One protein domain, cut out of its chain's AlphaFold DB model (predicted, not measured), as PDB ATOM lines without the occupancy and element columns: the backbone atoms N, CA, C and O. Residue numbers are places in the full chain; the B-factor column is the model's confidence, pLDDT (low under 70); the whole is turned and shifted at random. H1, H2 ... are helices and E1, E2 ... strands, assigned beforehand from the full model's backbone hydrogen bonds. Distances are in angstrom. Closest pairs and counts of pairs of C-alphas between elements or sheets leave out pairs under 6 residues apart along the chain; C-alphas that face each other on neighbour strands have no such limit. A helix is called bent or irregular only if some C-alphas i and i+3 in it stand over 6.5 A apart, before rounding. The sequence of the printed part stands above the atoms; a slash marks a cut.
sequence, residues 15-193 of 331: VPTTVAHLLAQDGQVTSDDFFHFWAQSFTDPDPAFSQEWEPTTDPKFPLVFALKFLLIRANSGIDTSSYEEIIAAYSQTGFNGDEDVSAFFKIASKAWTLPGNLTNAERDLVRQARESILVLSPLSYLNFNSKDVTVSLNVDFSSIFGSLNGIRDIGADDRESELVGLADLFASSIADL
ATOM      1  N   VAL A  15     204.010 143.631 191.387       79.75
ATOM      2  CA  VAL A  15     203.435 143.220 192.680       79.75
ATOM      3  C   VAL A  15     202.656 141.909 192.509       79.75
ATOM      4  O   VAL A  15     201.863 141.803 191.570       79.75
ATOM      5  N   PRO A  16     202.885 140.884 193.357       84.38
ATOM      6  CA  PRO A  16     202.066 139.675 193.361       84.38
ATOM      7  C   PRO A  16     200.612 139.987 193.738       84.38
ATOM      8  O   PRO A  16     200.360 140.793 194.629       84.38
ATOM      9  N   THR A  17     199.655 139.335 193.079       86.31
ATOM     10  CA  THR A  17     198.228 139.456 193.410       86.31
ATOM     11  C   THR A  17     197.851 138.604 194.626       86.31
ATOM     12  O   THR A  17     198.592 137.703 195.022       86.31
ATOM     13  N   THR A  18     196.663 138.819 195.192       84.62
ATOM     14  CA  THR A  18     196.112 137.972 196.265       84.62
ATOM     15  C   THR A  18     196.056 136.493 195.851       84.62
ATOM     16  O   THR A  18     196.502 135.619 196.598       84.62
ATOM     17  N   VAL A  19     195.652 136.214 194.606       87.88
ATOM     18  CA  VAL A  19     195.722 134.876 193.988       87.88
ATOM     19  C   VAL A  19     197.143 134.301 194.042       87.88
ATOM     20  O   VAL A  19     197.328 133.154 194.442       87.88
ATOM     21  N   ALA A  20     198.164 135.094 193.694       86.75
ATOM     22  CA  ALA A  20     199.567 134.674 193.736       86.75
ATOM     23  C   ALA A  20     200.006 134.233 195.133       86.75
ATOM     24  O   ALA A  20     200.683 133.217 195.293       86.75
ATOM     25  N   HIS A  21     199.630 135.019 196.140       86.75
ATOM     26  CA  HIS A  21     199.984 134.758 197.526       86.75
ATOM     27  C   HIS A  21     199.316 133.498 198.074       86.75
ATOM     28  O   HIS A  21     199.950 132.785 198.852       86.75
ATOM     29  N   LEU A  22     198.075 133.220 197.671       83.75
ATOM     30  CA  LEU A  22     197.349 132.019 198.081       83.75
ATOM     31  C   LEU A  22     197.866 130.766 197.370       83.75
ATOM     32  O   LEU A  22     198.124 129.766 198.030       83.75
ATOM     33  N   LEU A  23     198.121 130.833 196.059       81.00
ATOM     34  CA  LEU A  23     198.697 129.711 195.303       81.00
ATOM     35  C   LEU A  23     200.124 129.350 195.750       81.00
ATOM     36  O   LEU A  23     200.549 128.212 195.587       81.00
ATOM     37  N   ALA A  24     200.874 130.300 196.316       80.94
ATOM     38  CA  ALA A  24     202.205 130.044 196.867       80.94
ATOM     39  C   ALA A  24     202.183 129.296 198.218       80.94
ATOM     40  O   ALA A  24     203.245 128.897 198.708       80.94
ATOM     41  N   GLN A  25     201.009 129.146 198.840       75.00
ATOM     42  CA  GLN A  25     200.836 128.463 200.119       75.00
ATOM     43  C   GLN A  25     200.317 127.043 199.899       75.00
ATOM     44  O   GLN A  25     199.209 126.827 199.408       75.00
ATOM     45  N   ASP A  26     201.121 126.069 200.314       64.31
ATOM     46  CA  ASP A  26     200.822 124.655 200.121       64.31
ATOM     47  C   ASP A  26     199.507 124.275 200.846       64.31
ATOM     48  O   ASP A  26     199.337 124.534 202.040       64.31
ATOM     49  N   GLY A  27     198.567 123.657 200.123       63.91
ATOM     50  CA  GLY A  27     197.338 123.082 200.687       63.91
ATOM     51  C   GLY A  27     196.161 124.042 200.921       63.91
ATOM     52  O   GLY A  27     195.129 123.580 201.409       63.91
ATOM     53  N   GLN A  28     196.287 125.332 200.585       71.06
ATOM     54  CA  GLN A  28     195.227 126.338 200.794       71.06
ATOM     55  C   GLN A  28     194.178 126.382 199.674       71.06
ATOM     56  O   GLN A  28     193.023 126.705 199.925       71.06
ATOM     57  N   VAL A  29     194.579 126.065 198.442       76.12
ATOM     58  CA  VAL A  29     193.761 126.219 197.231       76.12
ATOM     59  C   VAL A  29     193.815 124.923 196.432       76.12
ATOM     60  O   VAL A  29     194.897 124.379 196.205       76.12
ATOM     61  N   THR A  30     192.658 124.421 196.008       78.94
ATOM     62  CA  THR A  30     192.562 123.277 195.091       78.94
ATOM     63  C   THR A  30     192.530 123.736 193.631       78.94
ATOM     64  O   THR A  30     192.298 124.910 193.336       78.94
ATOM     65  N   SER A  31     192.740 122.811 192.691       81.50
ATOM     66  CA  SER A  31     192.541 123.103 191.264       81.50
ATOM     67  C   SER A  31     191.112 123.577 190.987       81.50
ATOM     68  O   SER A  31     190.932 124.546 190.253       81.50
ATOM     69  N   ASP A  32     190.115 122.950 191.614       84.50
ATOM     70  CA  ASP A  32     188.706 123.308 191.433       84.50
ATOM     71  C   ASP A  32     188.429 124.739 191.882       84.50
ATOM     72  O   ASP A  32     187.844 125.506 191.122       84.50
ATOM     73  N   ASP A  33     188.948 125.128 193.051       86.06
ATOM     74  CA  ASP A  33     188.853 126.495 193.570       86.06
ATOM     75  C   ASP A  33     189.395 127.515 192.560       86.06
ATOM     76  O   ASP A  33     188.741 128.505 192.226       86.06
ATOM     77  N   PHE A  34     190.601 127.259 192.045       89.25
ATOM     78  CA  PHE A  34     191.265 128.167 191.119       89.25
ATOM     79  C   PHE A  34     190.553 128.247 189.765       89.25
ATOM     80  O   PHE A  34     190.317 129.346 189.262       89.25
ATOM     81  N   PHE A  35     190.207 127.108 189.160       91.56
ATOM     82  CA  PHE A  35     189.628 127.082 187.818       91.56
ATOM     83  C   PHE A  35     188.140 127.448 187.795       91.56
ATOM     84  O   PHE A  35     187.697 128.009 186.794       91.56
ATOM     85  N   HIS A  36     187.388 127.237 188.884       91.81
ATOM     86  CA  HIS A  36     186.060 127.844 189.042       91.81
ATOM     87  C   HIS A  36     186.166 129.362 189.062       91.81
ATOM     88  O   HIS A  36     185.546 130.023 188.233       91.81
ATOM     89  N   PHE A  37     186.996 129.908 189.955       92.75
ATOM     90  CA  PHE A  37     187.183 131.351 190.045       92.75
ATOM     91  C   PHE A  37     187.665 131.950 188.720       92.75
ATOM     92  O   PHE A  37     187.179 132.993 188.278       92.75
ATOM     93  N   TRP A  38     188.604 131.281 188.049       92.19
ATOM     94  CA  TRP A  38     189.078 131.724 186.748       92.19
ATOM     95  C   TRP A  38     187.958 131.708 185.706       92.19
ATOM     96  O   TRP A  38     187.783 132.696 185.004       92.19
ATOM     97  N   ALA A  39     187.145 130.649 185.639       94.88
ATOM     98  CA  ALA A  39     185.999 130.610 184.735       94.88
ATOM     99  C   ALA A  39     185.002 131.746 185.016       94.88
ATOM    100  O   ALA A  39     184.525 132.369 184.073       94.88
ATOM    101  N   GLN A  40     184.724 132.030 186.293       93.56
ATOM    102  CA  GLN A  40     183.804 133.080 186.739       93.56
ATOM    103  C   GLN A  40     184.319 134.501 186.476       93.56
ATOM    104  O   GLN A  40     183.512 135.404 186.290       93.56
ATOM    105  N   SER A  41     185.637 134.715 186.472       92.00
ATOM    106  CA  SER A  41     186.260 136.029 186.239       92.00
ATOM    107  C   SER A  41     186.682 136.264 184.785       92.00
ATOM    108  O   SER A  41     186.907 137.405 184.390       92.00
ATOM    109  N   PHE A  42     186.777 135.207 183.976       91.88
ATOM    110  CA  PHE A  42     187.165 135.295 182.573       91.88
ATOM    111  C   PHE A  42     186.020 135.814 181.703       91.88
ATOM    112  O   PHE A  42     184.934 135.222 181.659       91.88
ATOM    113  N   THR A  43     186.294 136.874 180.943       91.00
ATOM    114  CA  THR A  43     185.286 137.543 180.110       91.00
ATOM    115  C   THR A  43     185.684 137.612 178.637       91.00
ATOM    116  O   THR A  43     186.841 137.438 178.273       91.00
ATOM    117  N   ASP A  44     184.715 137.841 177.751       87.06
ATOM    118  CA  ASP A  44     184.958 138.201 176.350       87.06
ATOM    119  C   ASP A  44     184.284 139.554 176.034       87.06
ATOM    120  O   ASP A  44     183.046 139.619 176.032       87.06
ATOM    121  N   PRO A  45     185.056 140.637 175.787       86.25
ATOM    122  CA  PRO A  45     186.525 140.700 175.775       86.25
ATOM    123  C   PRO A  45     187.144 140.692 177.184       86.25
ATOM    124  O   PRO A  45     186.661 141.383 178.078       86.25
ATOM    125  N   ASP A  46     188.268 139.989 177.352       87.25
ATOM    126  CA  ASP A  46     188.974 139.907 178.639       87.25
ATOM    127  C   ASP A  46     189.967 141.073 178.835       87.25
ATOM    128  O   ASP A  46     190.722 141.407 177.899       87.25
ATOM    129  N   PRO A  47     190.070 141.643 180.051       85.81
ATOM    130  CA  PRO A  47     191.052 142.679 180.362       85.81
ATOM    131  C   PRO A  47     192.507 142.210 180.191       85.81
ATOM    132  O   PRO A  47     193.394 143.028 179.971       85.81
ATOM    133  N   ALA A  48     192.819 140.914 180.218       83.06
ATOM    134  CA  ALA A  48     194.192 140.453 180.016       83.06
ATOM    135  C   ALA A  48     194.672 140.552 178.552       83.06
ATOM    136  O   ALA A  48     195.888 140.616 178.316       83.06
ATOM    137  N   PHE A  49     193.757 140.557 177.573       78.38
ATOM    138  CA  PHE A  49     194.098 140.432 176.148       78.38
ATOM    139  C   PHE A  49     193.870 141.700 175.329       78.38
ATOM    140  O   PHE A  49     194.576 141.901 174.339       78.38
ATOM    141  N   SER A  50     192.945 142.573 175.731       69.06
ATOM    142  CA  SER A  50     192.676 143.808 174.992       69.06
ATOM    143  C   SER A  50     193.390 145.009 175.622       69.06
ATOM    144  O   SER A  50     193.256 145.304 176.808       69.06
ATOM    145  N   GLN A  51     194.195 145.723 174.828       67.12
ATOM    146  CA  GLN A  51     194.730 147.032 175.236       67.12
ATOM    147  C   GLN A  51     193.659 148.125 175.223       67.12
ATOM    148  O   GLN A  51     193.829 149.135 175.893       67.12
ATOM    149  N   GLU A  52     192.574 147.889 174.492       67.94
ATOM    150  CA  GLU A  52     191.408 148.762 174.357       67.94
ATOM    151  C   GLU A  52     190.223 148.189 175.151       67.94
ATOM    152  O   GLU A  52     189.069 148.348 174.766       67.94
ATOM    153  N   TRP A  53     190.502 147.412 176.205       80.94
ATOM    154  CA  TRP A  53     189.453 146.912 177.086       80.94
ATOM    155  C   TRP A  53     188.795 148.091 177.801       80.94
ATOM    156  O   TRP A  53     189.488 148.920 178.388       80.94
ATOM    157  N   GLU A  54     187.468 148.119 177.772       76.44
ATOM    158  CA  GLU A  54     186.636 149.086 178.478       76.44
ATOM    159  C   GLU A  54     185.670 148.313 179.383       76.44
ATOM    160  O   GLU A  54     185.182 147.254 178.960       76.44
ATOM    161  N   PRO A  55     185.352 148.826 180.585       75.44
ATOM    162  CA  PRO A  55     184.347 148.228 181.450       75.44
ATOM    163  C   PRO A  55     183.032 148.025 180.690       75.44
ATOM    164  O   PRO A  55     182.400 148.972 180.215       75.44
ATOM    165  N   THR A  56     182.624 146.767 180.545       75.12
ATOM    166  CA  THR A  56     181.360 146.406 179.901       75.12
ATOM    167  C   THR A  56     180.289 146.194 180.959       75.12
ATOM    168  O   THR A  56     180.514 145.531 181.964       75.12
ATOM    169  N   THR A  57     179.094 146.729 180.715       72.06
ATOM    170  CA  THR A  57     177.932 146.506 181.586       72.06
ATOM    171  C   THR A  57     177.285 145.136 181.372       72.06
ATOM    172  O   THR A  57     176.448 144.725 182.167       72.06
ATOM    173  N   ASP A  58     177.624 144.438 180.283       82.19
ATOM    174  CA  ASP A  58     177.126 143.088 179.987       82.19
ATOM    175  C   ASP A  58     178.268 142.193 179.469       82.19
ATOM    176  O   ASP A  58     178.353 141.899 178.272       82.19
ATOM    177  N   PRO A  59     179.219 141.814 180.346       88.12
ATOM    178  CA  PRO A  59     180.284 140.891 179.987       88.12
ATOM    179  C   PRO A  59     179.732 139.508 179.650       88.12
ATOM    180  O   PRO A  59     178.770 139.023 180.254       88.12
ATOM    181  N   LYS A  60     180.398 138.849 178.700       92.62
ATOM    182  CA  LYS A  60     180.161 137.445 178.375       92.62
ATOM    183  C   LYS A  60     181.168 136.559 179.094       92.62
ATOM    184  O   LYS A  60     182.358 136.836 179.044       92.62
ATOM    185  N   PHE A  61     180.693 135.456 179.656       95.19
ATOM    186  CA  PHE A  61     181.438 134.456 180.418       95.19
ATOM    187  C   PHE A  61     181.439 133.110 179.676       95.19
ATOM    188  O   PHE A  61     180.700 132.185 180.034       95.19
ATOM    189  N   PRO A  62     182.248 132.964 178.611       95.69
ATOM    190  CA  PRO A  62     182.245 131.759 177.780       95.69
ATOM    191  C   PRO A  62     182.608 130.483 178.557       95.69
ATOM    192  O   PRO A  62     182.107 129.404 178.244       95.69
ATOM    193  N   LEU A  63     183.446 130.589 179.591       96.69
ATOM    194  CA  LEU A  63     183.854 129.438 180.399       96.69
ATOM    195  C   LEU A  63     182.800 129.041 181.431       96.69
ATOM    196  O   LEU A  63     182.556 127.849 181.607       96.69
ATOM    197  N   VAL A  64     182.113 130.014 182.043       96.88
ATOM    198  CA  VAL A  64     180.926 129.736 182.868       96.88
ATOM    199  C   VAL A  64     179.857 129.052 182.022       96.88
ATOM    200  O   VAL A  64     179.322 128.025 182.441       96.88
ATOM    201  N   PHE A  65     179.605 129.551 180.803       97.94
ATOM    202  CA  PHE A  65     178.694 128.892 179.868       97.94
ATOM    203  C   PHE A  65     179.106 127.438 179.621       97.94
ATOM    204  O   PHE A  65     178.271 126.543 179.746       97.94
ATOM    205  N   ALA A  66     180.376 127.190 179.278       97.81
ATOM    206  CA  ALA A  66     180.864 125.848 178.974       97.81
ATOM    207  C   ALA A  66     180.654 124.889 180.156       97.81
ATOM    208  O   ALA A  66     180.126 123.793 179.963       97.81
ATOM    209  N   LEU A  67     180.988 125.317 181.377       96.94
ATOM    210  CA  LEU A  67     180.785 124.519 182.586       96.94
ATOM    211  C   LEU A  67     179.301 124.254 182.854       96.94
ATOM    212  O   LEU A  67     178.908 123.096 182.983       96.94
ATOM    213  N   LYS A  68     178.453 125.290 182.871       97.31
ATOM    214  CA  LYS A  68     177.002 125.141 183.075       97.31
ATOM    215  C   LYS A  68     176.362 124.242 182.014       97.31
ATOM    216  O   LYS A  68     175.529 123.398 182.346       97.31
ATOM    217  N   PHE A  69     176.773 124.377 180.754       97.88
ATOM    218  CA  PHE A  69     176.288 123.558 179.644       97.88
ATOM    219  C   PHE A  69     176.680 122.083 179.789       97.88
ATOM    220  O   PHE A  69     175.838 121.202 179.616       97.88
ATOM    221  N   LEU A  70     177.933 121.801 180.145       96.62
ATOM    222  CA  LEU A  70     178.400 120.441 180.407       96.62
ATOM    223  C   LEU A  70     177.645 119.809 181.584       96.62
ATOM    224  O   LEU A  70     177.123 118.701 181.470       96.62
ATOM    225  N   LEU A  71     177.523 120.543 182.691       95.38
ATOM    226  CA  LEU A  71     176.861 120.073 183.904       95.38
ATOM    227  C   LEU A  71     175.375 119.771 183.669       95.38
ATOM    228  O   LEU A  71     174.893 118.716 184.080       95.38
ATOM    229  N   ILE A  72     174.636 120.659 182.988       95.88
ATOM    230  CA  ILE A  72     173.197 120.450 182.754       95.88
ATOM    231  C   ILE A  72     172.937 119.255 181.830       95.88
ATOM    232  O   ILE A  72     171.926 118.559 181.969       95.88
ATOM    233  N   ARG A  73     173.850 119.007 180.884       95.44
ATOM    234  CA  ARG A  73     173.789 117.864 179.972       95.44
ATOM    235  C   ARG A  73     174.028 116.562 180.706       95.44
ATOM    236  O   ARG A  73     173.205 115.660 180.564       95.44
ATOM    237  N   ALA A  74     175.049 116.510 181.556       92.94
ATOM    238  CA  ALA A  74     175.310 115.361 182.415       92.94
ATOM    239  C   ALA A  74     174.115 115.071 183.337       92.94
ATOM    240  O   ALA A  74     173.601 113.958 183.372       92.94
ATOM    241  N   ASN A  75     173.548 116.107 183.967       90.94
ATOM    242  CA  ASN A  75     172.321 115.976 184.762       90.94
ATOM    243  C   ASN A  75     171.102 115.500 183.937       90.94
ATOM    244  O   ASN A  75     170.145 114.957 184.483       90.94
ATOM    245  N   SER A  76     171.133 115.678 182.613       91.19
ATOM    246  CA  SER A  76     170.119 115.181 181.672       91.19
ATOM    247  C   SER A  76     170.463 113.806 181.068       91.19
ATOM    248  O   SER A  76     169.770 113.359 180.153       91.19
ATOM    249  N   GLY A  77     171.513 113.133 181.555       90.12
ATOM    250  CA  GLY A  77     171.971 111.820 181.088       90.12
ATOM    251  C   GLY A  77     172.890 111.851 179.861       90.12
ATOM    252  O   GLY A  77     173.095 110.817 179.225       90.12
ATOM    253  N   ILE A  78     173.410 113.025 179.491       94.06
ATOM    254  CA  ILE A  78     174.372 113.208 178.399       94.06
ATOM    255  C   ILE A  78     175.712 113.630 179.003       94.06
ATOM    256  O   ILE A  78     176.052 114.810 179.062       94.06
ATOM    257  N   ASP A  79     176.481 112.645 179.456       92.00
ATOM    258  CA  ASP A  79     177.709 112.895 180.217       92.00
ATOM    259  C   ASP A  79     178.881 113.358 179.349       92.00
ATOM    260  O   ASP A  79     179.881 113.828 179.872       92.00
ATOM    261  N   THR A  80     178.800 113.209 178.024       94.06
ATOM    262  CA  THR A  80     179.891 113.543 177.095       94.06
ATOM    263  C   THR A  80     179.410 114.508 176.020       94.06
ATOM    264  O   THR A  80     178.362 114.288 175.413       94.06
ATOM    265  N   SER A  81     180.179 115.570 175.781       96.31
ATOM    266  CA  SER A  81     179.922 116.568 174.734       96.31
ATOM    267  C   SER A  81     181.212 116.881 173.979       96.31
ATOM    268  O   SER A  81     182.280 116.967 174.587       96.31
ATOM    269  N   SER A  82     181.131 117.063 172.661       96.25
ATOM    270  CA  SER A  82     182.310 117.417 171.861       96.25
ATOM    271  C   SER A  82     182.665 118.897 172.007       96.25
ATOM    272  O   SER A  82     181.794 119.725 172.286       96.25
ATOM    273  N   TYR A  83     183.927 119.270 171.761       95.44
ATOM    274  CA  TYR A  83     184.310 120.691 171.742       95.44
ATOM    275  C   TYR A  83     183.471 121.488 170.737       95.44
ATOM    276  O   TYR A  83     183.026 122.593 171.036       95.44
ATOM    277  N   GLU A  84     183.220 120.918 169.556       95.38
ATOM    278  CA  GLU A  84     182.408 121.557 168.517       95.38
ATOM    279  C   GLU A  84     180.967 121.781 168.977       95.38
ATOM    280  O   GLU A  84     180.398 122.825 168.673       95.38
ATOM    281  N   GLU A  85     180.392 120.846 169.735       97.44
ATOM    282  CA  GLU A  85     179.035 120.967 170.265       97.44
ATOM    283  C   GLU A  85     178.938 122.085 171.310       97.44
ATOM    284  O   GLU A  85     178.018 122.900 171.251       97.44
ATOM    285  N   ILE A  86     179.915 122.182 172.220       97.94
ATOM    286  CA  ILE A  86     179.977 123.248 173.235       97.94
ATOM    287  C   ILE A  86     180.096 124.622 172.554       97.94
ATOM    288  O   ILE A  86     179.343 125.546 172.868       97.94
ATOM    289  N   ILE A  87     181.002 124.745 171.578       97.25
ATOM    290  CA  ILE A  87     181.238 125.992 170.829       97.25
ATOM    291  C   ILE A  87     180.005 126.363 169.991       97.25
ATOM    292  O   ILE A  87     179.589 127.526 169.959       97.25
ATOM    293  N   ALA A  88     179.379 125.383 169.335       97.25
ATOM    294  CA  ALA A  88     178.155 125.587 168.572       97.25
ATOM    295  C   ALA A  88     177.005 126.059 169.472       97.25
ATOM    296  O   ALA A  88     176.347 127.042 169.130       97.25
ATOM    297  N   ALA A  89     176.810 125.435 170.637       97.88
ATOM    298  CA  ALA A  89     175.792 125.839 171.601       97.88
ATOM    299  C   ALA A  89     176.002 127.282 172.069       97.88
ATOM    300  O   ALA A  89     175.069 128.085 172.040       97.88
ATOM    301  N   TYR A  90     177.234 127.646 172.425       97.25
ATOM    302  CA  TYR A  90     177.545 129.008 172.847       97.25
ATOM    303  C   TYR A  90     177.237 130.035 171.747       97.25
ATOM    304  O   TYR A  90     176.487 130.986 171.961       97.25
ATOM    305  N   SER A  91     177.736 129.795 170.530       94.31
ATOM    306  CA  SER A  91     177.568 130.729 169.406       94.31
ATOM    307  C   SER A  91     176.115 130.913 168.945       94.31
ATOM    308  O   SER A  91     175.772 131.969 168.417       94.31
ATOM    309  N   GLN A  92     175.256 129.906 169.134       95.50
ATOM    310  CA  GLN A  92     173.889 129.896 168.597       95.50
ATOM    311  C   GLN A  92     172.813 130.254 169.629       95.50
ATOM    312  O   GLN A  92     171.707 130.634 169.246       95.50
ATOM    313  N   THR A  93     173.098 130.128 170.927       96.25
ATOM    314  CA  THR A  93     172.130 130.451 171.992       96.25
ATOM    315  C   THR A  93     172.037 131.943 172.280       96.25
ATOM    316  O   THR A  93     170.987 132.408 172.720       96.25
ATOM    317  N   GLY A  94     173.116 132.691 172.028       94.19
ATOM    318  CA  GLY A  94     173.227 134.094 172.424       94.19
ATOM    319  C   GLY A  94     173.370 134.291 173.935       94.19
ATOM    320  O   GLY A  94     173.196 135.410 174.405       94.19
ATOM    321  N   PHE A  95     173.659 133.220 174.678       96.00
ATOM    322  CA  PHE A  95     173.854 133.271 176.122       96.00
ATOM    323  C   PHE A  95     175.147 134.019 176.471       96.00
ATOM    324  O   PHE A  95     176.152 133.917 175.761       96.00
ATOM    325  N   ASN A  96     175.131 134.756 177.578       93.81
ATOM    326  CA  ASN A  96     176.318 135.358 178.172       93.81
ATOM    327  C   ASN A  96     176.982 134.425 179.200       93.81
ATOM    328  O   ASN A  96     178.079 134.733 179.642       93.81
ATOM    329  N   GLY A  97     176.379 133.279 179.533       93.88
ATOM    330  CA  GLY A  97     176.923 132.270 180.446       93.88
ATOM    331  C   GLY A  97     176.404 132.375 181.875       93.88
ATOM    332  O   GLY A  97     176.556 131.431 182.645       93.88
ATOM    333  N   ASP A  98     175.747 133.473 182.230       91.50
ATOM    334  CA  ASP A  98     175.231 133.723 183.575       91.50
ATOM    335  C   ASP A  98     173.736 133.408 183.706       91.50
ATOM    336  O   ASP A  98     173.085 133.760 184.687       91.50
ATOM    337  N   GLU A  99     173.162 132.733 182.709       95.31
ATOM    338  CA  GLU A  99     171.765 132.336 182.736       95.31
ATOM    339  C   GLU A  99     171.467 131.342 183.865       95.31
ATOM    340  O   GLU A  99     172.333 130.604 184.359       95.31
ATOM    341  N   ASP A 100     170.190 131.301 184.246       94.56
ATOM    342  CA  ASP A 100     169.691 130.379 185.254       94.56
ATOM    343  C   ASP A 100     169.616 128.927 184.749       94.56
ATOM    344  O   ASP A 100     169.676 128.613 183.553       94.56
ATOM    345  N   VAL A 101     169.422 128.008 185.694       94.56
ATOM    346  CA  VAL A 101     169.301 126.575 185.404       94.56
ATOM    347  C   VAL A 101     168.156 126.267 184.427       94.56
ATOM    348  O   VAL A 101     168.264 125.358 183.604       94.56
ATOM    349  N   SER A 102     167.068 127.047 184.453       95.62
ATOM    350  CA  SER A 102     165.898 126.832 183.596       95.62
ATOM    351  C   SER A 102     166.192 127.164 182.134       95.62
ATOM    352  O   SER A 102     165.658 126.517 181.230       95.62
ATOM    353  N   ALA A 103     167.026 128.168 181.876       97.06
ATOM    354  CA  ALA A 103     167.505 128.506 180.546       97.06
ATOM    355  C   ALA A 103     168.405 127.396 179.988       97.06
ATOM    356  O   ALA A 103     168.184 126.940 178.862       97.06
ATOM    357  N   PHE A 104     169.337 126.891 180.799       96.94
ATOM    358  CA  PHE A 104     170.229 125.794 180.421       96.94
ATOM    359  C   PHE A 104     169.480 124.470 180.178       96.94
ATOM    360  O   PHE A 104     169.752 123.779 179.194       96.94
ATOM    361  N   PHE A 105     168.450 124.149 180.969       95.81
ATOM    362  CA  PHE A 105     167.608 122.967 180.729       95.81
ATOM    363  C   PHE A 105     166.953 122.967 179.337       95.81
ATOM    364  O   PHE A 105     166.820 121.913 178.716       95.81
ATOM    365  N   LYS A 106     166.580 124.137 178.798       96.56
ATOM    366  CA  LYS A 106     165.953 124.254 177.463       96.56
ATOM    367  C   LYS A 106     166.906 123.922 176.313       96.56
ATOM    368  O   LYS A 106     166.446 123.710 175.187       96.56
ATOM    369  N   ILE A 107     168.215 123.947 176.561       97.19
ATOM    370  CA  ILE A 107     169.253 123.707 175.552       97.19
ATOM    371  C   ILE A 107     170.008 122.394 175.766       97.19
ATOM    372  O   ILE A 107     170.669 121.936 174.835       97.19
ATOM    373  N   ALA A 108     169.866 121.774 176.942       93.88
ATOM    374  CA  ALA A 108     170.623 120.602 177.365       93.88
ATOM    375  C   ALA A 108     170.527 119.434 176.373       93.88
ATOM    376  O   ALA A 108     171.546 118.934 175.922       93.88
ATOM    377  N   SER A 109     169.325 119.029 175.961       93.69
ATOM    378  CA  SER A 109     169.135 117.863 175.081       93.69
ATOM    379  C   SER A 109     169.246 118.163 173.582       93.69
ATOM    380  O   SER A 109     169.095 117.259 172.759       93.69
ATOM    381  N   LYS A 110     169.479 119.424 173.200       95.31
ATOM    382  CA  LYS A 110     169.619 119.797 171.789       95.31
ATOM    383  C   LYS A 110     170.976 119.332 171.261       95.31
ATOM    384  O   LYS A 110     171.981 119.417 171.963       95.31
ATOM    385  N   ALA A 111     170.986 118.865 170.015       93.94
ATOM    386  CA  ALA A 111     172.215 118.620 169.276       93.94
ATOM    387  C   ALA A 111     172.693 119.938 168.661       93.94
ATOM    388  O   ALA A 111     171.913 120.621 167.992       93.94
ATOM    389  N   TRP A 112     173.963 120.271 168.872       96.56
ATOM    390  CA  TRP A 112     174.566 121.493 168.352       96.56
ATOM    391  C   TRP A 112     175.670 121.152 167.366       96.56
ATOM    392  O   TRP A 112     176.528 120.315 167.633       96.56
ATOM    393  N   THR A 113     175.644 121.801 166.208       95.81
ATOM    394  CA  THR A 113     176.641 121.591 165.161       95.81
ATOM    395  C   THR A 113     177.129 122.921 164.626       95.81
ATOM    396  O   THR A 113     176.362 123.878 164.482       95.81
ATOM    397  N   LEU A 114     178.425 122.988 164.333       92.81
ATOM    398  CA  LEU A 114     178.999 124.117 163.618       92.81
ATOM    399  C   LEU A 114     178.586 124.065 162.135       92.81
ATOM    400  O   LEU A 114     178.354 122.979 161.593       92.81
ATOM    401  N   PRO A 115     178.518 125.216 161.443       90.00
ATOM    402  CA  PRO A 115     178.343 125.249 159.995       90.00
ATOM    403  C   PRO A 115     179.410 124.408 159.276       90.00
ATOM    404  O   PRO A 115     180.596 124.511 159.579       90.00
ATOM    405  N   GLY A 116     179.016 123.614 158.276       85.12
ATOM    406  CA  GLY A 116     179.942 122.719 157.558       85.12
ATOM    407  C   GLY A 116     180.990 123.431 156.687       85.12
ATOM    408  O   GLY A 116     181.926 122.805 156.194       85.12
ATOM    409  N   ASN A 117     180.846 124.737 156.481       89.69
ATOM    410  CA  ASN A 117     181.620 125.545 155.544       89.69
ATOM    411  C   ASN A 117     182.172 126.807 156.220       89.69
ATOM    412  O   ASN A 117     181.927 127.924 155.770       89.69
ATOM    413  N   LEU A 118     182.943 126.600 157.291       90.88
ATOM    414  CA  LEU A 118     183.674 127.657 157.989       90.88
ATOM    415  C   LEU A 118     184.749 128.285 157.089       90.88
ATOM    416  O   LEU A 118     185.479 127.603 156.357       90.88
ATOM    417  N   THR A 119     184.901 129.594 157.187       95.06
ATOM    418  CA  THR A 119     186.043 130.354 156.680       95.06
ATOM    419  C   THR A 119     187.315 130.034 157.479       95.06
ATOM    420  O   THR A 119     187.281 129.397 158.533       95.06
ATOM    421  N   ASN A 120     188.480 130.477 156.990       93.88
ATOM    422  CA  ASN A 120     189.736 130.345 157.741       93.88
ATOM    423  C   ASN A 120     189.689 131.089 159.085       93.88
ATOM    424  O   ASN A 120     190.212 130.578 160.069       93.88
ATOM    425  N   ALA A 121     189.058 132.265 159.120       93.06
ATOM    426  CA  ALA A 121     188.927 133.057 160.337       93.06
ATOM    427  C   ALA A 121     188.035 132.350 161.366       93.06
ATOM    428  O   ALA A 121     188.421 132.214 162.521       93.06
ATOM    429  N   GLU A 122     186.889 131.812 160.940       92.19
ATOM    430  CA  GLU A 122     185.998 131.060 161.833       92.19
ATOM    431  C   GLU A 122     186.654 129.778 162.353       92.19
ATOM    432  O   GLU A 122     186.509 129.451 163.525       92.19
ATOM    433  N   ARG A 123     187.436 129.072 161.522       92.44
ATOM    434  CA  ARG A 123     188.233 127.929 161.995       92.44
ATOM    435  C   ARG A 123     189.241 128.325 163.066       92.44
ATOM    436  O   ARG A 123     189.439 127.561 164.008       92.44
ATOM    437  N   ASP A 124     189.884 129.480 162.922       92.25
ATOM    438  CA  ASP A 124     190.829 129.946 163.932       92.25
ATOM    439  C   ASP A 124     190.123 130.305 165.243       92.25
ATOM    440  O   ASP A 124     190.603 129.928 166.306       92.25
ATOM    441  N   LEU A 125     188.936 130.916 165.180       90.56
ATOM    442  CA  LEU A 125     188.107 131.171 166.364       90.56
ATOM    443  C   LEU A 125     187.661 129.873 167.049       90.56
ATOM    444  O   LEU A 125     187.754 129.768 168.266       90.56
ATOM    445  N   VAL A 126     187.242 128.858 166.286       93.06
ATOM    446  CA  VAL A 126     186.896 127.533 166.837       93.06
ATOM    447  C   VAL A 126     188.104 126.899 167.526       93.06
ATOM    448  O   VAL A 126     187.976 126.356 168.623       93.06
ATOM    449  N   ARG A 127     189.293 127.003 166.921       91.19
ATOM    450  CA  ARG A 127     190.540 126.539 167.536       91.19
ATOM    451  C   ARG A 127     190.816 127.287 168.840       91.19
ATOM    452  O   ARG A 127     191.077 126.642 169.844       91.19
ATOM    453  N   GLN A 128     190.738 128.617 168.842       90.50
ATOM    454  CA  GLN A 128     190.951 129.430 170.044       90.50
ATOM    455  C   GLN A 128     189.950 129.076 171.152       90.50
ATOM    456  O   GLN A 128     190.363 128.845 172.282       90.50
ATOM    457  N   ALA A 129     188.663 128.940 170.823       92.94
ATOM    458  CA  ALA A 129     187.627 128.553 171.777       92.94
ATOM    459  C   ALA A 129     187.882 127.162 172.381       92.94
ATOM    460  O   ALA A 129     187.728 126.975 173.587       92.94
ATOM    461  N   ARG A 130     188.334 126.199 171.567       93.19
ATOM    462  CA  ARG A 130     188.751 124.876 172.052       93.19
ATOM    463  C   ARG A 130     189.908 124.975 173.047       93.19
ATOM    464  O   ARG A 130     189.846 124.338 174.092       93.19
ATOM    465  N   GLU A 131     190.938 125.764 172.743       88.69
ATOM    466  CA  GLU A 131     192.066 125.958 173.663       88.69
ATOM    467  C   GLU A 131     191.629 126.635 174.971       88.69
ATOM    468  O   GLU A 131     192.071 126.220 176.037       88.69
ATOM    469  N   SER A 132     190.702 127.600 174.924       91.50
ATOM    470  CA  SER A 132     190.129 128.206 176.136       91.50
ATOM    471  C   SER A 132     189.382 127.186 177.000       91.50
ATOM    472  O   SER A 132     189.533 127.187 178.218       91.50
ATOM    473  N   ILE A 133     188.616 126.280 176.383       93.38
ATOM    474  CA  ILE A 133     187.913 125.200 177.094       93.38
ATOM    475  C   ILE A 133     188.913 124.211 177.718       93.38
ATOM    476  O   ILE A 133     188.708 123.772 178.846       93.38
ATOM    477  N   LEU A 134     190.021 123.894 177.037       88.06
ATOM    478  CA  LEU A 134     191.063 122.986 177.543       88.06
ATOM    479  C   LEU A 134     191.753 123.482 178.823       88.06
ATOM    480  O   LEU A 134     192.258 122.665 179.596       88.06
ATOM    481  N   VAL A 135     191.746 124.792 179.088       88.50
ATOM    482  CA  VAL A 135     192.268 125.347 180.348       88.50
ATOM    483  C   VAL A 135     191.498 124.813 181.563       88.50
ATOM    484  O   VAL A 135     192.069 124.718 182.641       88.50
ATOM    485  N   LEU A 136     190.246 124.380 181.387       89.94
ATOM    486  CA  LEU A 136     189.416 123.781 182.437       89.94
ATOM    487  C   LEU A 136     189.747 122.300 182.714       89.94
ATOM    488  O   LEU A 136     189.121 121.684 183.574       89.94
ATOM    489  N   SER A 137     190.716 121.714 182.001       83.62
ATOM    490  CA  SER A 137     191.116 120.308 182.174       83.62
ATOM    491  C   SER A 137     191.554 119.880 183.575       83.62
ATOM    492  O   SER A 137     191.381 118.700 183.877       83.62
ATOM    493  N   PRO A 138     192.054 120.766 184.457       81.06
ATOM    494  CA  PRO A 138     192.387 120.370 185.823       81.06
ATOM    495  C   PRO A 138     191.189 120.250 186.777       81.06
ATOM    496  O   PRO A 138     191.404 119.893 187.935       81.06
ATOM    497  N   LEU A 139     189.961 120.559 186.337       82.88
ATOM    498  CA  LEU A 139     188.759 120.402 187.161       82.88
ATOM    499  C   LEU A 139     188.466 118.930 187.453       82.88
ATOM    500  O   LEU A 139     188.393 118.104 186.541       82.88
ATOM    501  N   SER A 140     188.229 118.612 188.724       77.44
ATOM    502  CA  SER A 140     188.162 117.238 189.230       77.44
ATOM    503  C   SER A 140     187.039 116.388 188.635       77.44
ATOM    504  O   SER A 140     187.145 115.164 188.516       77.44
ATOM    505  N   TYR A 141     185.957 117.050 188.240       82.50
ATOM    506  CA  TYR A 141     184.750 116.437 187.708       82.50
ATOM    507  C   TYR A 141     184.694 116.449 186.175       82.50
ATOM    508  O   TYR A 141     183.664 116.081 185.603       82.50
ATOM    509  N   LEU A 142     185.770 116.862 185.497       84.38
ATOM    510  CA  LEU A 142     185.867 116.849 184.042       84.38
ATOM    511  C   LEU A 142     186.985 115.929 183.557       84.38
ATOM    512  O   LEU A 142     188.044 115.800 184.160       84.38
ATOM    513  N   ASN A 143     186.749 115.308 182.409       80.38
ATOM    514  CA  ASN A 143     187.728 114.499 181.709       80.38
ATOM    515  C   ASN A 143     187.780 114.928 180.246       80.38
ATOM    516  O   ASN A 143     186.769 114.918 179.548       80.38
ATOM    517  N   PHE A 144     188.969 115.298 179.791       84.44
ATOM    518  CA  PHE A 144     189.205 115.820 178.457       84.44
ATOM    519  C   PHE A 144     189.913 114.769 177.612       84.44
ATOM    520  O   PHE A 144     190.869 114.127 178.045       84.44
ATOM    521  N   ASN A 145     189.471 114.621 176.369       79.19
ATOM    522  CA  ASN A 145     190.211 113.896 175.346       79.19
ATOM    523  C   ASN A 145     190.412 114.786 174.108       79.19
ATOM    524  O   ASN A 145     190.127 115.984 174.127       79.19
ATOM    525  N   SER A 146     190.928 114.232 173.010       78.62
ATOM    526  CA  SER A 146     191.230 115.021 171.809       78.62
ATOM    527  C   SER A 146     190.005 115.675 171.152       78.62
ATOM    528  O   SER A 146     190.173 116.698 170.479       78.62
ATOM    529  N   LYS A 147     188.795 115.141 171.371       84.56
ATOM    530  CA  LYS A 147     187.534 115.567 170.737       84.56
ATOM    531  C   LYS A 147     186.430 115.976 171.711       84.56
ATOM    532  O   LYS A 147     185.652 116.870 171.379       84.56
ATOM    533  N   ASP A 148     186.377 115.336 172.871       89.62
ATOM    534  CA  ASP A 148     185.237 115.413 173.775       89.62
ATOM    535  C   ASP A 148     185.651 115.729 175.209       89.62
ATOM    536  O   ASP A 148     186.782 115.468 175.633       89.62
ATOM    537  N   VAL A 149     184.678 116.257 175.945       91.19
ATOM    538  CA  VAL A 149     184.718 116.473 177.385       91.19
ATOM    539  C   VAL A 149     183.633 115.610 178.020       91.19
ATOM    540  O   VAL A 149     182.465 115.678 177.627       91.19
ATOM    541  N   THR A 150     184.020 114.802 178.999       87.38
ATOM    542  CA  THR A 150     183.121 113.971 179.799       87.38
ATOM    543  C   THR A 150     183.020 114.536 181.209       87.38
ATOM    544  O   THR A 150     184.033 114.821 181.843       87.38
ATOM    545  N   VAL A 151     181.799 114.678 181.708       89.56
ATOM    546  CA  VAL A 151     181.501 115.081 183.080       89.56
ATOM    547  C   VAL A 151     181.372 113.837 183.948       89.56
ATOM    548  O   VAL A 151     180.785 112.831 183.555       89.56
ATOM    549  N   SER A 152     181.929 113.884 185.150       83.69
ATOM    550  CA  SER A 152     181.819 112.818 186.142       83.69
ATOM    551  C   SER A 152     181.713 113.450 187.518       83.69
ATOM    552  O   SER A 152     182.711 113.804 188.139       83.69
ATOM    553  N   LEU A 153     180.474 113.647 187.965       76.25
ATOM    554  CA  LEU A 153     180.190 114.300 189.234       76.25
ATOM    555  C   LEU A 153     180.256 113.290 190.378       76.25
ATOM    556  O   LEU A 153     179.549 112.286 190.373       76.25
ATOM    557  N   ASN A 154     181.069 113.609 191.381       62.47
ATOM    558  CA  ASN A 154     181.061 112.949 192.690       62.47
ATOM    559  C   ASN A 154     180.373 113.818 193.764       62.47
ATOM    560  O   ASN A 154     180.313 113.441 194.933       62.47
ATOM    561  N   VAL A 155     179.889 114.999 193.372       62.12
ATOM    562  CA  VAL A 155     179.209 116.001 194.206       62.12
ATOM    563  C   VAL A 155     177.817 116.281 193.624       62.12
ATOM    564  O   VAL A 155     177.534 115.909 192.484       62.12
ATOM    565  N   ASP A 156     176.949 116.949 194.386       73.19
ATOM    566  CA  ASP A 156     175.646 117.390 193.877       73.19
ATOM    567  C   ASP A 156     175.820 118.376 192.707       73.19
ATOM    568  O   ASP A 156     176.530 119.374 192.803       73.19
ATOM    569  N   PHE A 157     175.138 118.104 191.593       83.50
ATOM    570  CA  PHE A 157     175.075 118.997 190.436       83.50
ATOM    571  C   PHE A 157     174.632 120.412 190.837       83.50
ATOM    572  O   PHE A 157     175.164 121.400 190.325       83.50
ATOM    573  N   SER A 158     173.661 120.510 191.752       81.44
ATOM    574  CA  SER A 158     173.019 121.779 192.100       81.44
ATOM    575  C   SER A 158     173.979 122.742 192.799       81.44
ATOM    576  O   SER A 158     173.897 123.947 192.562       81.44
ATOM    577  N   SER A 159     174.905 122.227 193.618       80.25
ATOM    578  CA  SER A 159     175.892 123.055 194.319       80.25
ATOM    579  C   SER A 159     176.917 123.640 193.348       80.25
ATOM    580  O   SER A 159     177.112 124.856 193.332       80.25
ATOM    581  N   ILE A 160     177.491 122.812 192.464       86.31
ATOM    582  CA  ILE A 160     178.422 123.284 191.430       86.31
ATOM    583  C   ILE A 160     177.718 124.297 190.530       86.31
ATOM    584  O   ILE A 160     178.193 125.423 190.388       86.31
ATOM    585  N   PHE A 161     176.581 123.929 189.933       90.88
ATOM    586  CA  PHE A 161     175.890 124.794 188.978       90.88
ATOM    587  C   PHE A 161     175.497 126.133 189.612       90.88
ATOM    588  O   PHE A 161     175.678 127.181 188.994       90.88
ATOM    589  N   GLY A 162     174.982 126.100 190.847       86.88
ATOM    590  CA  GLY A 162     174.582 127.293 191.590       86.88
ATOM    591  C   GLY A 162     175.752 128.211 191.944       86.88
ATOM    592  O   GLY A 162     175.563 129.425 191.985       86.88
ATOM    593  N   SER A 163     176.952 127.657 192.147       87.06
ATOM    594  CA  SER A 163     178.160 128.446 192.420       87.06
ATOM    595  C   SER A 163     178.688 129.186 191.185       87.06
ATOM    596  O   SER A 163     179.268 130.258 191.311       87.06
ATOM    597  N   LEU A 164     178.473 128.655 189.979       90.44
ATOM    598  CA  LEU A 164     179.071 129.154 188.739       90.44
ATOM    599  C   LEU A 164     178.363 130.407 188.201       90.44
ATOM    600  O   LEU A 164     177.637 130.333 187.217       90.44
ATOM    601  N   ASN A 165     178.584 131.570 188.801       89.88
ATOM    602  CA  ASN A 165     178.081 132.843 188.274       89.88
ATOM    603  C   ASN A 165     179.233 133.779 187.924       89.88
ATOM    604  O   ASN A 165     180.288 133.730 188.556       89.88
ATOM    605  N   GLY A 166     179.030 134.604 186.899       90.88
ATOM    606  CA  GLY A 166     180.027 135.580 186.476       90.88
ATOM    607  C   GLY A 166     180.326 136.579 187.594       90.88
ATOM    608  O   GLY A 166     179.408 137.139 188.194       90.88
ATOM    609  N   ILE A 167     181.606 136.819 187.869       89.38
ATOM    610  CA  ILE A 167     182.046 137.889 188.767       89.38
ATOM    611  C   ILE A 167     182.017 139.194 187.966       89.38
ATOM    612  O   ILE A 167     182.603 139.280 186.888       89.38
ATOM    613  N   ARG A 168     181.288 140.194 188.471       78.81
ATOM    614  CA  ARG A 168     180.980 141.454 187.773       78.81
ATOM    615  C   ARG A 168     181.194 142.661 188.686       78.81
ATOM    616  O   ARG A 168     181.249 142.513 189.905       78.81
ATOM    617  N   ASP A 169     181.215 143.844 188.070       67.75
ATOM    618  CA  ASP A 169     181.009 145.148 188.714       67.75
ATOM    619  C   ASP A 169     181.909 145.418 189.928       67.75
ATOM    620  O   ASP A 169     181.471 145.929 190.959       67.75
ATOM    621  N   ILE A 170     183.205 145.136 189.792       76.75
ATOM    622  CA  ILE A 170     184.195 145.437 190.839       76.75
ATOM    623  C   ILE A 170     184.553 146.929 190.933       76.75
ATOM    624  O   ILE A 170     185.378 147.319 191.758       76.75
ATOM    625  N   GLY A 171     183.911 147.772 190.116       73.12
ATOM    626  CA  GLY A 171     184.044 149.227 190.158       73.12
ATOM    627  C   GLY A 171     185.395 149.741 189.663       73.12
ATOM    628  O   GLY A 171     185.857 150.766 190.158       73.12
ATOM    629  N   ALA A 172     186.041 149.032 188.735       80.00
ATOM    630  CA  ALA A 172     187.309 149.463 188.165       80.00
ATOM    631  C   ALA A 172     187.116 150.476 187.027       80.00
ATOM    632  O   ALA A 172     186.288 150.291 186.135       80.00
ATOM    633  N   ASP A 173     187.944 151.520 187.038       79.25
ATOM    634  CA  ASP A 173     187.964 152.562 186.004       79.25
ATOM    635  C   ASP A 173     188.908 152.221 184.835       79.25
ATOM    636  O   ASP A 173     188.895 152.885 183.800       79.25
ATOM    637  N   ASP A 174     189.761 151.207 185.006       82.25
ATOM    638  CA  ASP A 174     190.743 150.775 184.020       82.25
ATOM    639  C   ASP A 174     191.053 149.276 184.128       82.25
ATOM    640  O   ASP A 174     190.765 148.610 185.122       82.25
ATOM    641  N   ARG A 175     191.706 148.759 183.087       84.12
ATOM    642  CA  ARG A 175     192.057 147.349 182.913       84.12
ATOM    643  C   ARG A 175     192.938 146.757 184.017       84.12
ATOM    644  O   ARG A 175     192.766 145.598 184.378       84.12
ATOM    645  N   GLU A 176     193.937 147.492 184.503       84.38
ATOM    646  CA  GLU A 176     194.827 146.975 185.552       84.38
ATOM    647  C   GLU A 176     194.094 146.946 186.896       84.38
ATOM    648  O   GLU A 176     194.205 145.963 187.630       84.38
ATOM    649  N   SER A 177     193.303 147.984 187.185       85.12
ATOM    650  CA  SER A 177     192.422 148.021 188.354       85.12
ATOM    651  C   SER A 177     191.389 146.886 188.330       85.12
ATOM    652  O   SER A 177     191.155 146.269 189.368       85.12
ATOM    653  N   GLU A 178     190.853 146.537 187.154       87.62
ATOM    654  CA  GLU A 178     189.948 145.393 186.981       87.62
ATOM    655  C   GLU A 178     190.655 144.075 187.343       87.62
ATOM    656  O   GLU A 178     190.188 143.303 188.177       87.62
ATOM    657  N   LEU A 179     191.841 143.827 186.779       87.19
ATOM    658  CA  LEU A 179     192.593 142.592 187.037       87.19
ATOM    659  C   LEU A 179     192.950 142.411 188.520       87.19
ATOM    660  O   LEU A 179     192.906 141.289 189.033       87.19
ATOM    661  N   VAL A 180     193.323 143.496 189.203       87.56
ATOM    662  CA  VAL A 180     193.628 143.464 190.641       87.56
ATOM    663  C   VAL A 180     192.359 143.243 191.458       87.56
ATOM    664  O   VAL A 180     192.350 142.355 192.308       87.56
ATOM    665  N   GLY A 181     191.284 143.984 191.175       88.88
ATOM    666  CA  GLY A 181     190.031 143.849 191.914       88.88
ATOM    667  C   GLY A 181     189.405 142.462 191.757       88.88
ATOM    668  O   GLY A 181     188.940 141.899 192.745       88.88
ATOM    669  N   LEU A 182     189.485 141.852 190.566       89.81
ATOM    670  CA  LEU A 182     189.064 140.464 190.364       89.81
ATOM    671  C   LEU A 182     189.890 139.547 191.268       89.81
ATOM    672  O   LEU A 182     189.330 138.776 192.043       89.81
ATOM    673  N   ALA A 183     191.219 139.666 191.230       89.56
ATOM    674  CA  ALA A 183     192.107 138.830 192.034       89.56
ATOM    675  C   ALA A 183     191.874 138.960 193.552       89.56
ATOM    676  O   ALA A 183     192.099 137.989 194.277       89.56
ATOM    677  N   ASP A 184     191.418 140.116 194.034       89.75
ATOM    678  CA  ASP A 184     191.102 140.341 195.448       89.75
ATOM    679  C   ASP A 184     189.814 139.636 195.899       89.75
ATOM    680  O   ASP A 184     189.694 139.272 197.071       89.75
ATOM    681  N   LEU A 185     188.894 139.342 194.975       90.19
ATOM    682  CA  LEU A 185     187.691 138.553 195.264       90.19
ATOM    683  C   LEU A 185     187.967 137.057 195.417       90.19
ATOM    684  O   LEU A 185     187.122 136.335 195.949       90.19
ATOM    685  N   PHE A 186     189.146 136.583 195.002       89.31
ATOM    686  CA  PHE A 186     189.463 135.158 194.991       89.31
ATOM    687  C   PHE A 186     189.254 134.493 196.353       89.31
ATOM    688  O   PHE A 186     188.601 133.458 196.433       89.31
ATOM    689  N   ALA A 187     189.751 135.110 197.429       84.75
ATOM    690  CA  ALA A 187     189.661 134.548 198.776       84.75
ATOM    691  C   ALA A 187     188.207 134.359 199.246       84.75
ATOM    692  O   ALA A 187     187.895 133.353 199.880       84.75
ATOM    693  N   SER A 188     187.314 135.303 198.924       82.94
ATOM    694  CA  SER A 188     185.882 135.173 199.217       82.94
ATOM    695  C   SER A 188     185.203 134.146 198.315       82.94
ATOM    696  O   SER A 188     184.451 133.315 198.811       82.94
ATOM    697  N   SER A 189     185.515 134.136 197.015       81.31
ATOM    698  CA  SER A 189     184.906 133.202 196.063       81.31
ATOM    699  C   SER A 189     185.200 131.740 196.407       81.31
ATOM    700  O   SER A 189     184.310 130.903 196.302       81.31
ATOM    701  N   ILE A 190     186.419 131.424 196.862       77.38
ATOM    702  CA  ILE A 190     186.776 130.052 197.266       77.38
ATOM    703  C   ILE A 190     186.192 129.642 198.620       77.38
ATOM    704  O   ILE A 190     186.059 128.451 198.885       77.38
ATOM    705  N   ALA A 191     185.852 130.603 199.483       72.94
ATOM    706  CA  ALA A 191     185.187 130.316 200.751       72.94
ATOM    707  C   ALA A 191     183.705 129.960 200.545       72.94
ATOM    708  O   ALA A 191     183.170 129.135 201.282       72.94
ATOM    709  N   ASP A 192     183.072 130.549 199.527       65.81
ATOM    710  CA  ASP A 192     181.681 130.272 199.150       65.81
ATOM    711  C   ASP A 192     181.533 128.991 198.302       65.81
ATOM    712  O   ASP A 192     180.441 128.423 198.203       65.81
ATOM    713  N   LEU A 193     182.626 128.506 197.702       66.19
ATOM    714  CA  LEU A 193     182.689 127.229 196.989       66.19
ATOM    715  C   LEU A 193     182.677 126.049 197.979       66.19
ATOM    716  O   LEU A 193     183.712 125.489 198.341       66.19
TER     717      LEU A 193
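This is residues 15 to 193 of the 331 residues of the protein "HNH endonuclease" of Sphingobium chlorophenolicum (UniProt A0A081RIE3). Helix H3 sits in the middle of the larger part of this domain, with H4, H5 and H7 packed round it and one face of a small three-stranded sheet turned to it. Toward one end of the longest axis is a smaller cluster in which H8 packs on H1 and H2, and H2 joins this cluster to the first residues of H3. Residues 119 to 124, of which 120 to 124 belong to H6, stick out from the larger part. The printed part has 179 residues, mostly helix among those in named elements, with eight named helices and three named strands in the order H1 H2 H3 E1 H4 H5 H6 E2 E3 H7 H8; the sheet runs E1 E3 E2, antiparallel. The whole is compact and rounded, with a radius of gyration of the C-alphas of 16.4 A and spans of 46 by 39 by 30 A.

Start at H1, residues 18 to 23, which touches residues 183 to 187 of H8, residues 175 to 192; the closest C-alphas, of Thr 18 and Asp 184, are 5.6 A apart, at a steep tilt of 52 degrees, the same way. H8 has a kink of 36 degrees near residue 185 and is irregular, but only just: C-alphas 184 and 187 are 6.8 A apart. Next, H2, residues 31 to 41, touches H8, closest at the C-alphas of Asp 33 and Ile 190, 5.5 A. H2 also touches H3, residues 62 to 75, with the C-alphas of Ala 39 and Leu 63 5.0 A apart, at a steep tilt of 58 degrees, opposite ways. H3 is the hub, touching five helices. About perpendicular to it, at 75 degrees, is H4, residues 83 to 93, which touches it closest at the C-alphas of Ala 66 and Ile 86, 6.4 A. H5, residues 101 to 108, touches H3 at 78 degrees, with the C-alphas of Arg 73 and Ala 108 4.9 A apart. H6, residues 120 to 134, only just touches H3, with 3 pairs of C-alphas within 8 A, the closest being Leu 63 and Ile 133, 6.7 A. H7, residues 157 to 163, touches H3 at a shallow tilt of 21 degrees, opposite ways, closest at the C-alphas of Lys 68 and Phe 161, 6.0 A. Now find the sheet: E1, residues 80 to 82, and E3, residues 148 to 151, are antiparallel, with N 81 and O 149 2.9 A apart. E3 and E2, residues 142 to 144, form a hairpin, with N 143 and O 150 2.8 A apart. The sheet with H3 and H4 on one face makes two layers; H3 has a height over the sheet of 9.5 A. In H1, H2, H3, H4, H6 and H7 every O i to N i+4 pair is within hydrogen-bond range; in H5 2 of 4 are, in H8 11 of 14.

Find C-alpha 18 at (196.112, 137.972, 196.265), where H1 begins. H2 is 15.2 A from first to last C-alpha, H3 19.9 A and H4 15.6 A. Look for C-alpha 120 at (189.736, 130.345, 157.741); from there H6 runs 21.2 A to C-alpha 134. The longest helix by residues, H8, runs 25.7 A to C-alpha 192 at (181.681, 130.272, 199.150).

The two C-alphas farthest apart, of Gln 25 and Asn 117, are 48.6 A apart. The printed part has no cut. The links H2 to H3, H5 to H6 and H7 to H8 are long. Look in the B-factor column for pLDDT under 70 at residues 26 to 27, 50 to 52, 154 to 155, 169 and 192 to 193; the mean of the printed part is 87.4.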